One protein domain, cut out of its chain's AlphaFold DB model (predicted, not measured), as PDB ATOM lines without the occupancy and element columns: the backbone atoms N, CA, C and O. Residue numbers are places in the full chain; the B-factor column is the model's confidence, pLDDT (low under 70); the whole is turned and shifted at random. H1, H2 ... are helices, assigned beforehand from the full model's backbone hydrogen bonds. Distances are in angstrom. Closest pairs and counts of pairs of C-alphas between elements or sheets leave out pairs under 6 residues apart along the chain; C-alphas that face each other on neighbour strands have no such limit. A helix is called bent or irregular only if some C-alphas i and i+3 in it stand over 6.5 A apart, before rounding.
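This is residues 49 to 103 and 114 to 128 of the 334 residues of the protein "LETM1-like protein" of Fasciola hepatica (UniProt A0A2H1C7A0). Two long helices, H1 and H3, pack on each other at a steep angle of 59 degrees, and a turn that holds the small helix H2 joins them at one end of an elongated model. H3 kinks by 57 degrees near residue 91 and reaches on to the other end, where the four-residue helix H4 packs on its residues 94 to 98; residues 64 to 72, of which 70 to 72 belong to H2, stick out at the H2 end. The printed part has 70 residues with four named helices, H1, H2, H3 and H4 in that order, no named strand, and the class all helix. It is loose, with a radius of gyration of the C-alphas of 14.2 A, and spans 44 by 24 by 17 A.

Start at H1, residues 49 to 65, and look across to H3, residues 79 to 101: they touch, and their closest C-alphas, those of Leu 56 and Val 84, are 6.0 A apart. Their lines stand at a steep tilt of 59 degrees, opposite ways. Between them along the chain, H2, residues 70 to 74, is close to H1 but not clearly touching it; the closest C-alphas, those of Ile 63 and Thr 73, are 6.9 A apart. H2 is also close to H3 but not clearly touching, with Leu 74 and Leu 82 closest at 7.2 A between C-alphas. Further on, H4, residues 118 to 121, touches H3 at residues 94 to 98 alone; the closest C-alphas, those of Arg 94 and Phe 121, are 6.0 A apart. H4 is apart from H1 and from H2. In H1 and H2 every O i to N i+4 pair is within hydrogen-bond range, in H3 15 of 19; H4 is too short for such a pair, and its one O i to N i+3 pair is not within range.

Find C-alpha 49 at (37.163, -25.372, -23.940); from there H1 runs 24.0 A to C-alpha 65. H2 is short, 6.1 A from C-alpha 70 to C-alpha 74. H3 begins at C-alpha 79, at (25.562, -11.783, -25.620), and runs 32.4 A to C-alpha 101. It is irregular: C-alphas 94 and 97 are 7.0 A apart. H4 covers 5.5 A and ends at C-alpha 121, at (48.582, -23.274, -17.229).

The two C-alphas farthest apart, those of Asn 67 and Ala 116, are 45.0 A apart. Residues 104 to 113 are not printed, and C-alphas 103 and 114 stand 15.4 A apart across this cut, which falls in the link from H3 to H4. The links H1 to H2 and H2 to H3 are tight. The mean pLDDT of the printed part is 74.9; look for values under 70 at residues 49 to 50, 88 to 90, 92 to 93 and 103.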
ATOM      1  N   THR A  49      36.236 -26.209 -23.159       68.38
ATOM      2  CA  THR A  49      37.163 -25.372 -23.940       68.38
ATOM      3  C   THR A  49      36.984 -25.627 -25.436       68.38
ATOM      4  O   THR A  49      37.043 -24.694 -26.233       68.38
ATOM      5  N   LEU A  50      36.719 -26.876 -25.834       66.06
ATOM      6  CA  LEU A  50      36.456 -27.252 -27.226       66.06
ATOM      7  C   LEU A  50      35.117 -26.715 -27.749       66.06
ATOM      8  O   LEU A  50      35.040 -26.314 -28.911       66.06
ATOM      9  N   VAL A  51      34.075 -26.684 -26.912       70.00
ATOM     10  CA  VAL A  51      32.793 -26.044 -27.260       70.00
ATOM     11  C   VAL A  51      33.006 -24.552 -27.505       70.00
ATOM     12  O   VAL A  51      32.673 -24.052 -28.577       70.00
ATOM     13  N   ASP A  52      33.664 -23.871 -26.569       70.06
ATOM     14  CA  ASP A  52      33.950 -22.440 -26.676       70.06
ATOM     15  C   ASP A  52      34.862 -22.111 -27.876       70.06
ATOM     16  O   ASP A  52      34.696 -21.082 -28.530       70.06
ATOM     17  N   LEU A  53      35.794 -23.004 -28.226       70.69
ATOM     18  CA  LEU A  53      36.622 -22.924 -29.436       70.69
ATOM     19  C   LEU A  53      35.797 -22.997 -30.726       70.69
ATOM     20  O   LEU A  53      36.061 -22.249 -31.671       70.69
ATOM     21  N   ASN A  54      34.816 -23.898 -30.782       74.00
ATOM     22  CA  ASN A  54      33.919 -24.011 -31.928       74.00
ATOM     23  C   ASN A  54      33.040 -22.767 -32.064       74.00
ATOM     24  O   ASN A  54      32.941 -22.226 -33.167       74.00
ATOM     25  N   ASP A  55      32.485 -22.275 -30.955       74.88
ATOM     26  CA  ASP A  55      31.721 -21.025 -30.918       74.88
ATOM     27  C   ASP A  55      32.590 -19.857 -31.409       74.88
ATOM     28  O   ASP A  55      32.182 -19.090 -32.286       74.88
ATOM     29  N   LEU A  56      33.838 -19.766 -30.935       73.25
ATOM     30  CA  LEU A  56      34.779 -18.742 -31.377       73.25
ATOM     31  C   LEU A  56      35.073 -18.853 -32.877       73.25
ATOM     32  O   LEU A  56      35.089 -17.835 -33.568       73.25
ATOM     33  N   ARG A  57      35.288 -20.064 -33.402       71.38
ATOM     34  CA  ARG A  57      35.527 -20.294 -34.836       71.38
ATOM     35  C   ARG A  57      34.346 -19.815 -35.678       71.38
ATOM     36  O   ARG A  57      34.560 -19.190 -36.715       71.38
ATOM     37  N   LEU A  58      33.119 -20.085 -35.232       78.38
ATOM     38  CA  LEU A  58      31.903 -19.630 -35.906       78.38
ATOM     39  C   LEU A  58      31.816 -18.102 -35.906       78.38
ATOM     40  O   LEU A  58      31.654 -17.506 -36.972       78.38
ATOM     41  N   VAL A  59      32.021 -17.463 -34.752       76.50
ATOM     42  CA  VAL A  59      32.033 -15.996 -34.635       76.50
ATOM     43  C   VAL A  59      33.107 -15.377 -35.531       76.50
ATOM     44  O   VAL A  59      32.811 -14.471 -36.305       76.50
ATOM     45  N   TRP A  60      34.336 -15.899 -35.504       73.00
ATOM     46  CA  TRP A  60      35.424 -15.420 -36.361       73.00
ATOM     47  C   TRP A  60      35.138 -15.607 -37.844       73.00
ATOM     48  O   TRP A  60      35.438 -14.710 -38.625       73.00
ATOM     49  N   SER A  61      34.545 -16.735 -38.239       71.62
ATOM     50  CA  SER A  61      34.156 -16.948 -39.634       71.62
ATOM     51  C   SER A  61      33.104 -15.937 -40.081       71.62
ATOM     52  O   SER A  61      33.226 -15.384 -41.168       71.62
ATOM     53  N   ARG A  62      32.134 -15.603 -39.218       77.00
ATOM     54  CA  ARG A  62      31.134 -14.573 -39.511       77.00
ATOM     55  C   ARG A  62      31.774 -13.194 -39.647       77.00
ATOM     56  O   ARG A  62      31.469 -12.504 -40.604       77.00
ATOM     57  N   ILE A  63      32.677 -12.813 -38.740       75.62
ATOM     58  CA  ILE A  63      33.395 -11.527 -38.815       75.62
ATOM     59  C   ILE A  63      34.272 -11.460 -40.070       75.62
ATOM     60  O   ILE A  63      34.318 -10.428 -40.719       75.62
ATOM     61  N   ALA A  64      34.971 -12.543 -40.417       72.06
ATOM     62  CA  ALA A  64      35.860 -12.572 -41.579       72.06
ATOM     63  C   ALA A  64      35.104 -12.514 -42.916       72.06
ATOM     64  O   ALA A  64      35.660 -12.042 -43.902       72.06
ATOM     65  N   LEU A  65      33.867 -13.016 -42.947       76.25
ATOM     66  CA  LEU A  65      32.978 -12.961 -44.110       76.25
ATOM     67  C   LEU A  65      32.139 -11.672 -44.159       76.25
ATOM     68  O   LEU A  65      31.565 -11.359 -45.199       76.25
ATOM     69  N   ASP A  66      32.045 -10.940 -43.050       74.62
ATOM     70  CA  ASP A  66      31.347  -9.661 -42.967       74.62
ATOM     71  C   ASP A  66      32.296  -8.537 -43.412       74.62
ATOM     72  O   ASP A  66      33.329  -8.290 -42.796       74.62
ATOM     73  N   ASN A  67      31.943  -7.825 -44.484       71.88
ATOM     74  CA  ASN A  67      32.747  -6.709 -45.006       71.88
ATOM     75  C   ASN A  67      32.644  -5.434 -44.146       71.88
ATOM     76  O   ASN A  67      33.241  -4.405 -44.474       71.88
ATOM     77  N   ARG A  68      31.858  -5.464 -43.065       77.75
ATOM     78  CA  ARG A  68      31.707  -4.339 -42.141       77.75
ATOM     79  C   ARG A  68      32.893  -4.253 -41.172       77.75
ATOM     80  O   ARG A  68      33.492  -5.266 -40.816       77.75
ATOM     81  N   PRO A  69      33.236  -3.047 -40.687       75.81
ATOM     82  CA  PRO A  69      34.237  -2.910 -39.640       75.81
ATOM     83  C   PRO A  69      33.782  -3.641 -38.370       75.81
ATOM     84  O   PRO A  69      32.605  -3.605 -38.008       75.81
ATOM     85  N   VAL A  70      34.735  -4.241 -37.647       73.88
ATOM     86  CA  VAL A  70      34.474  -5.052 -36.440       73.88
ATOM     87  C   VAL A  70      33.580  -4.322 -35.430       73.88
ATOM     88  O   VAL A  70      32.702  -4.940 -34.838       73.88
ATOM     89  N   SER A  71      33.734  -3.003 -35.266       74.19
ATOM     90  CA  SER A  71      32.901  -2.185 -34.370       74.19
ATOM     91  C   SER A  71      31.404  -2.229 -34.700       74.19
ATOM     92  O   SER A  71      30.579  -2.184 -33.791       74.19
ATOM     93  N   GLN A  72      31.039  -2.338 -35.979       76.94
ATOM     94  CA  GLN A  72      29.648  -2.471 -36.412       76.94
ATOM     95  C   GLN A  72      29.147  -3.901 -36.223       76.94
ATOM     96  O   GLN A  72      28.035  -4.089 -35.730       76.94
ATOM     97  N   THR A  73      29.971  -4.903 -36.536       79.25
ATOM     98  CA  THR A  73      29.615  -6.315 -36.340       79.25
ATOM     99  C   THR A  73      29.378  -6.627 -34.861       79.25
ATOM    100  O   THR A  73      28.402  -7.306 -34.545       79.25
ATOM    101  N   LEU A  74      30.178  -6.058 -33.944       81.06
ATOM    102  CA  LEU A  74      29.990  -6.196 -32.489       81.06
ATOM    103  C   LEU A  74      28.584  -5.775 -32.030       81.06
ATOM    104  O   LEU A  74      28.038  -6.390 -31.121       81.06
ATOM    105  N   ASN A  75      27.963  -4.783 -32.676       78.94
ATOM    106  CA  ASN A  75      26.613  -4.329 -32.314       78.94
ATOM    107  C   ASN A  75      25.509  -5.314 -32.716       78.94
ATOM    108  O   ASN A  75      24.395  -5.215 -32.216       78.94
ATOM    109  N   THR A  76      25.803  -6.227 -33.643       82.81
ATOM    110  CA  THR A  76      24.855  -7.240 -34.132       82.81
ATOM    111  C   THR A  76      25.037  -8.599 -33.463       82.81
ATOM    112  O   THR A  76      24.256  -9.513 -33.713       82.81
ATOM    113  N   MET A  77      26.070  -8.745 -32.629       80.88
ATOM    114  CA  MET A  77      26.361  -9.994 -31.937       80.88
ATOM    115  C   MET A  77      25.415 -10.214 -30.762       80.88
ATOM    116  O   MET A  77      25.003  -9.286 -30.065       80.88
ATOM    117  N   THR A  78      25.120 -11.481 -30.511       85.25
ATOM    118  CA  THR A  78      24.435 -11.904 -29.292       85.25
ATOM    119  C   THR A  78      25.365 -11.798 -28.080       85.25
ATOM    120  O   THR A  78      26.591 -11.739 -28.206       85.25
ATOM    121  N   ARG A  79      24.790 -11.830 -26.872       79.06
ATOM    122  CA  ARG A  79      25.562 -11.783 -25.620       79.06
ATOM    123  C   ARG A  79      26.603 -12.896 -25.542       79.06
ATOM    124  O   ARG A  79      27.766 -12.629 -25.251       79.06
ATOM    125  N   ARG A  80      26.197 -14.131 -25.857       77.75
ATOM    126  CA  ARG A  80      27.100 -15.286 -25.833       77.75
ATOM    127  C   ARG A  80      28.250 -15.118 -26.826       77.75
ATOM    128  O   ARG A  80      29.390 -15.395 -26.474       77.75
ATOM    129  N   GLU A  81      27.980 -14.606 -28.025       80.38
ATOM    130  CA  GLU A  81      29.020 -14.350 -29.029       80.38
ATOM    131  C   GLU A  81      30.022 -13.279 -28.567       80.38
ATOM    132  O   GLU A  81      31.225 -13.475 -28.730       80.38
ATOM    133  N   LEU A  82      29.566 -12.191 -27.930       81.19
ATOM    134  CA  LEU A  82      30.455 -11.163 -27.363       81.19
ATOM    135  C   LEU A  82      31.304 -11.700 -26.206       81.19
ATOM    136  O   LEU A  82      32.507 -11.422 -26.143       81.19
ATOM    137  N   PHE A  83      30.697 -12.487 -25.314       79.00
ATOM    138  CA  PHE A  83      31.407 -13.144 -24.222       79.00
ATOM    139  C   PHE A  83      32.511 -14.059 -24.765       79.00
ATOM    140  O   PHE A  83      33.677 -13.917 -24.386       79.00
ATOM    141  N   VAL A  84      32.161 -14.936 -25.713       73.81
ATOM    142  CA  VAL A  84      33.091 -15.863 -26.370       73.81
ATOM    143  C   VAL A  84      34.214 -15.100 -27.071       73.81
ATOM    144  O   VAL A  84      35.391 -15.373 -26.840       73.81
ATOM    145  N   PHE A  85      33.874 -14.084 -27.866       76.81
ATOM    146  CA  PHE A  85      34.844 -13.274 -28.602       76.81
ATOM    147  C   PHE A  85      35.859 -12.584 -27.682       76.81
ATOM    148  O   PHE A  85      37.043 -12.499 -28.008       76.81
ATOM    149  N   ARG A  86      35.415 -12.115 -26.510       77.62
ATOM    150  CA  ARG A  86      36.281 -11.466 -25.521       77.62
ATOM    151  C   ARG A  86      37.169 -12.457 -24.771       77.62
ATOM    152  O   ARG A  86      38.349 -12.179 -24.557       77.62
ATOM    153  N   GLN A  87      36.566 -13.528 -24.267       73.19
ATOM    154  CA  GLN A  87      37.145 -14.389 -23.238       73.19
ATOM    155  C   GLN A  87      38.005 -15.502 -23.850       73.19
ATOM    156  O   GLN A  87      39.138 -15.737 -23.424       73.19
ATOM    157  N   VAL A  88      37.502 -16.135 -24.908       68.94
ATOM    158  CA  VAL A  88      38.046 -17.389 -25.434       68.94
ATOM    159  C   VAL A  88      39.426 -17.233 -26.087       68.94
ATOM    160  O   VAL A  88      40.269 -18.087 -25.833       68.94
ATOM    161  N   PRO A  89      39.767 -16.164 -26.838       68.56
ATOM    162  CA  PRO A  89      41.116 -16.026 -27.402       68.56
ATOM    163  C   PRO A  89      42.234 -16.018 -26.350       68.56
ATOM    164  O   PRO A  89      43.312 -16.568 -26.578       68.56
ATOM    165  N   GLN A  90      41.986 -15.401 -25.191       69.31
ATOM    166  CA  GLN A  90      42.960 -15.355 -24.096       69.31
ATOM    167  C   GLN A  90      43.087 -16.715 -23.414       69.31
ATOM    168  O   GLN A  90      44.193 -17.138 -23.075       69.31
ATOM    169  N   ASP A  91      41.961 -17.404 -23.251       70.31
ATOM    170  CA  ASP A  91      41.916 -18.732 -22.657       70.31
ATOM    171  C   ASP A  91      42.568 -19.777 -23.578       70.31
ATOM    172  O   ASP A  91      43.354 -20.590 -23.103       70.31
ATOM    173  N   ILE A  92      42.389 -19.693 -24.901       68.44
ATOM    174  CA  ILE A  92      43.092 -20.554 -25.868       68.44
ATOM    175  C   ILE A  92      44.599 -20.354 -25.784       68.44
ATOM    176  O   ILE A  92      45.329 -21.336 -25.751       68.44
ATOM    177  N   LEU A  93      45.091 -19.112 -25.731       69.88
ATOM    178  CA  LEU A  93      46.534 -18.868 -25.655       69.88
ATOM    179  C   LEU A  93      47.150 -19.488 -24.389       69.88
ATOM    180  O   LEU A  93      48.276 -19.978 -24.432       69.88
ATOM    181  N   ARG A  94      46.400 -19.500 -23.279       70.19
ATOM    182  CA  ARG A  94      46.806 -20.145 -22.020       70.19
ATOM    183  C   ARG A  94      46.684 -21.668 -22.068       70.19
ATOM    184  O   ARG A  94      47.555 -22.352 -21.547       70.19
ATOM    185  N   ALA A  95      45.638 -22.193 -22.706       71.50
ATOM    186  CA  ALA A  95      45.405 -23.628 -22.856       71.50
ATOM    187  C   ALA A  95      46.263 -24.274 -23.951       71.50
ATOM    188  O   ALA A  95      46.445 -25.487 -23.931       71.50
ATOM    189  N   ALA A  96      46.781 -23.504 -24.911       73.19
ATOM    190  CA  ALA A  96      47.471 -24.026 -26.086       73.19
ATOM    191  C   ALA A  96      48.654 -24.943 -25.739       73.19
ATOM    192  O   ALA A  96      48.714 -26.026 -26.317       73.19
ATOM    193  N   PRO A  97      49.546 -24.615 -24.777       73.19
ATOM    194  CA  PRO A  97      50.608 -25.536 -24.375       73.19
ATOM    195  C   PRO A  97      50.049 -26.865 -23.862       73.19
ATOM    196  O   PRO A  97      50.509 -27.926 -24.271       73.19
ATOM    197  N   LEU A  98      49.010 -26.820 -23.024       75.38
ATOM    198  CA  LEU A  98      48.362 -28.021 -22.501       75.38
ATOM    199  C   LEU A  98      47.718 -28.844 -23.622       75.38
ATOM    200  O   LEU A  98      47.888 -30.056 -23.656       75.38
ATOM    201  N   MET A  99      47.016 -28.197 -24.552       72.94
ATOM    202  CA  MET A  99      46.365 -28.861 -25.683       72.94
ATOM    203  C   MET A  99      47.366 -29.494 -26.654       72.94
ATOM    204  O   MET A  99      47.102 -30.576 -27.169       72.94
ATOM    205  N   LEU A 100      48.509 -28.844 -26.893       74.75
ATOM    206  CA  LEU A 100      49.578 -29.365 -27.748       74.75
ATOM    207  C   LEU A 100      50.308 -30.545 -27.100       74.75
ATOM    208  O   LEU A 100      50.682 -31.488 -27.792       74.75
ATOM    209  N   LEU A 101      50.493 -30.506 -25.777       72.31
ATOM    210  CA  LEU A 101      51.179 -31.559 -25.035       72.31
ATOM    211  C   LEU A 101      50.258 -32.741 -24.701       72.31
ATOM    212  O   LEU A 101      50.732 -33.870 -24.632       72.31
ATOM    213  N   ALA A 102      48.956 -32.520 -24.499       70.69
ATOM    214  CA  ALA A 102      47.993 -33.547 -24.089       70.69
ATOM    215  C   ALA A 102      48.021 -34.857 -24.908       70.69
ATOM    216  O   ALA A 102      47.930 -35.912 -24.281       70.69
ATOM    217  N   PRO A 103      48.148 -34.847 -26.252       67.69
ATOM    218  CA  PRO A 103      48.195 -36.082 -27.038       67.69
ATOM    219  C   PRO A 103      49.549 -36.809 -26.999       67.69
ATOM    220  O   PRO A 103      49.636 -37.930 -27.499       67.69
ATOM    221  N   PHE A 114      50.614 -28.742 -13.643       77.62
ATOM    222  CA  PHE A 114      49.532 -27.875 -14.126       77.62
ATOM    223  C   PHE A 114      48.512 -27.547 -13.030       77.62
ATOM    224  O   PHE A 114      48.073 -26.401 -12.924       77.62
ATOM    225  N   PHE A 115      48.172 -28.526 -12.187       76.62
ATOM    226  CA  PHE A 115      47.257 -28.328 -11.061       76.62
ATOM    227  C   PHE A 115      47.904 -27.619  -9.864       76.62
ATOM    228  O   PHE A 115      47.188 -26.957  -9.114       76.62
ATOM    229  N   ALA A 116      49.229 -27.698  -9.698       78.88
ATOM    230  CA  ALA A 116      49.964 -26.922  -8.696       78.88
ATOM    231  C   ALA A 116      50.034 -25.425  -9.050       78.88
ATOM    232  O   ALA A 116      50.001 -24.579  -8.157       78.88
ATOM    233  N   TYR A 117      50.062 -25.082 -10.345       81.69
ATOM    234  CA  TYR A 117      50.118 -23.696 -10.831       81.69
ATOM    235  C   TYR A 117      48.949 -23.345 -11.772       81.69
ATOM    236  O   TYR A 117      49.157 -22.947 -12.926       81.69
ATOM    237  N   PRO A 118      47.695 -23.414 -11.287       79.38
ATOM    238  CA  PRO A 118      46.499 -23.312 -12.122       79.38
ATOM    239  C   PRO A 118      46.360 -21.949 -12.816       79.38
ATOM    240  O   PRO A 118      45.799 -21.872 -13.903       79.38
ATOM    241  N   ARG A 119      46.900 -20.866 -12.240       78.12
ATOM    242  CA  ARG A 119      46.863 -19.518 -12.842       78.12
ATOM    243  C   ARG A 119      47.694 -19.388 -14.118       78.12
ATOM    244  O   ARG A 119      47.406 -18.509 -14.928       78.12
ATOM    245  N   LEU A 120      48.743 -20.200 -14.253       74.19
ATOM    246  CA  LEU A 120      49.688 -20.121 -15.368       74.19
ATOM    247  C   LEU A 120      49.257 -21.013 -16.532       74.19
ATOM    248  O   LEU A 120      49.335 -20.589 -17.680       74.19
ATOM    249  N   PHE A 121      48.791 -22.226 -16.225       71.12
ATOM    250  CA  PHE A 121      48.582 -23.274 -17.229       71.12
ATOM    251  C   PHE A 121      47.119 -23.587 -17.525       71.12
ATOM    252  O   PHE A 121      46.822 -24.179 -18.561       71.12
ATOM    253  N   LEU A 122      46.203 -23.233 -16.622       75.62
ATOM    254  CA  LEU A 122      44.803 -23.613 -16.732       75.62
ATOM    255  C   LEU A 122      43.924 -22.395 -17.021       75.62
ATOM    256  O   LEU A 122      44.138 -21.298 -16.501       75.62
ATOM    257  N   THR A 123      42.912 -22.596 -17.861       74.75
ATOM    258  CA  THR A 123      41.883 -21.583 -18.119       74.75
ATOM    259  C   THR A 123      40.867 -21.564 -16.986       74.75
ATOM    260  O   THR A 123      40.774 -22.504 -16.190       74.75
ATOM    261  N   ARG A 124      40.056 -20.502 -16.933       76.38
ATOM    262  CA  ARG A 124      39.013 -20.310 -15.911       76.38
ATOM    263  C   ARG A 124      38.094 -21.530 -15.751       76.38
ATOM    264  O   ARG A 124      37.623 -21.803 -14.649       76.38
ATOM    265  N   GLN A 125      37.862 -22.280 -16.829       73.31
ATOM    266  CA  GLN A 125      36.994 -23.459 -16.836       73.31
ATOM    267  C   GLN A 125      37.509 -24.606 -15.953       73.31
ATOM    268  O   GLN A 125      36.701 -25.319 -15.364       73.31
ATOM    269  N   PHE A 126      38.827 -24.758 -15.810       73.69
ATOM    270  CA  PHE A 126      39.442 -25.806 -14.984       73.69
ATOM    271  C   PHE A 126      39.526 -25.429 -13.500       73.69
ATOM    272  O   PHE A 126      39.851 -26.271 -12.665       73.69
ATOM    273  N   TRP A 127      39.282 -24.161 -13.163       79.75
ATOM    274  CA  TRP A 127      39.348 -23.687 -11.787       79.75
ATOM    275  C   TRP A 127      38.071 -24.044 -11.030       79.75
ATOM    276  O   TRP A 127      36.960 -23.916 -11.555       79.75
ATOM    277  N   THR A 128      38.242 -24.438  -9.770       80.94
ATOM    278  CA  THR A 128      37.139 -24.581  -8.810       80.94
ATOM    279  C   THR A 128      36.474 -23.226  -8.536       80.94
ATOM    280  O   THR A 128      37.084 -22.180  -8.759       80.94
TER     281      THR A 128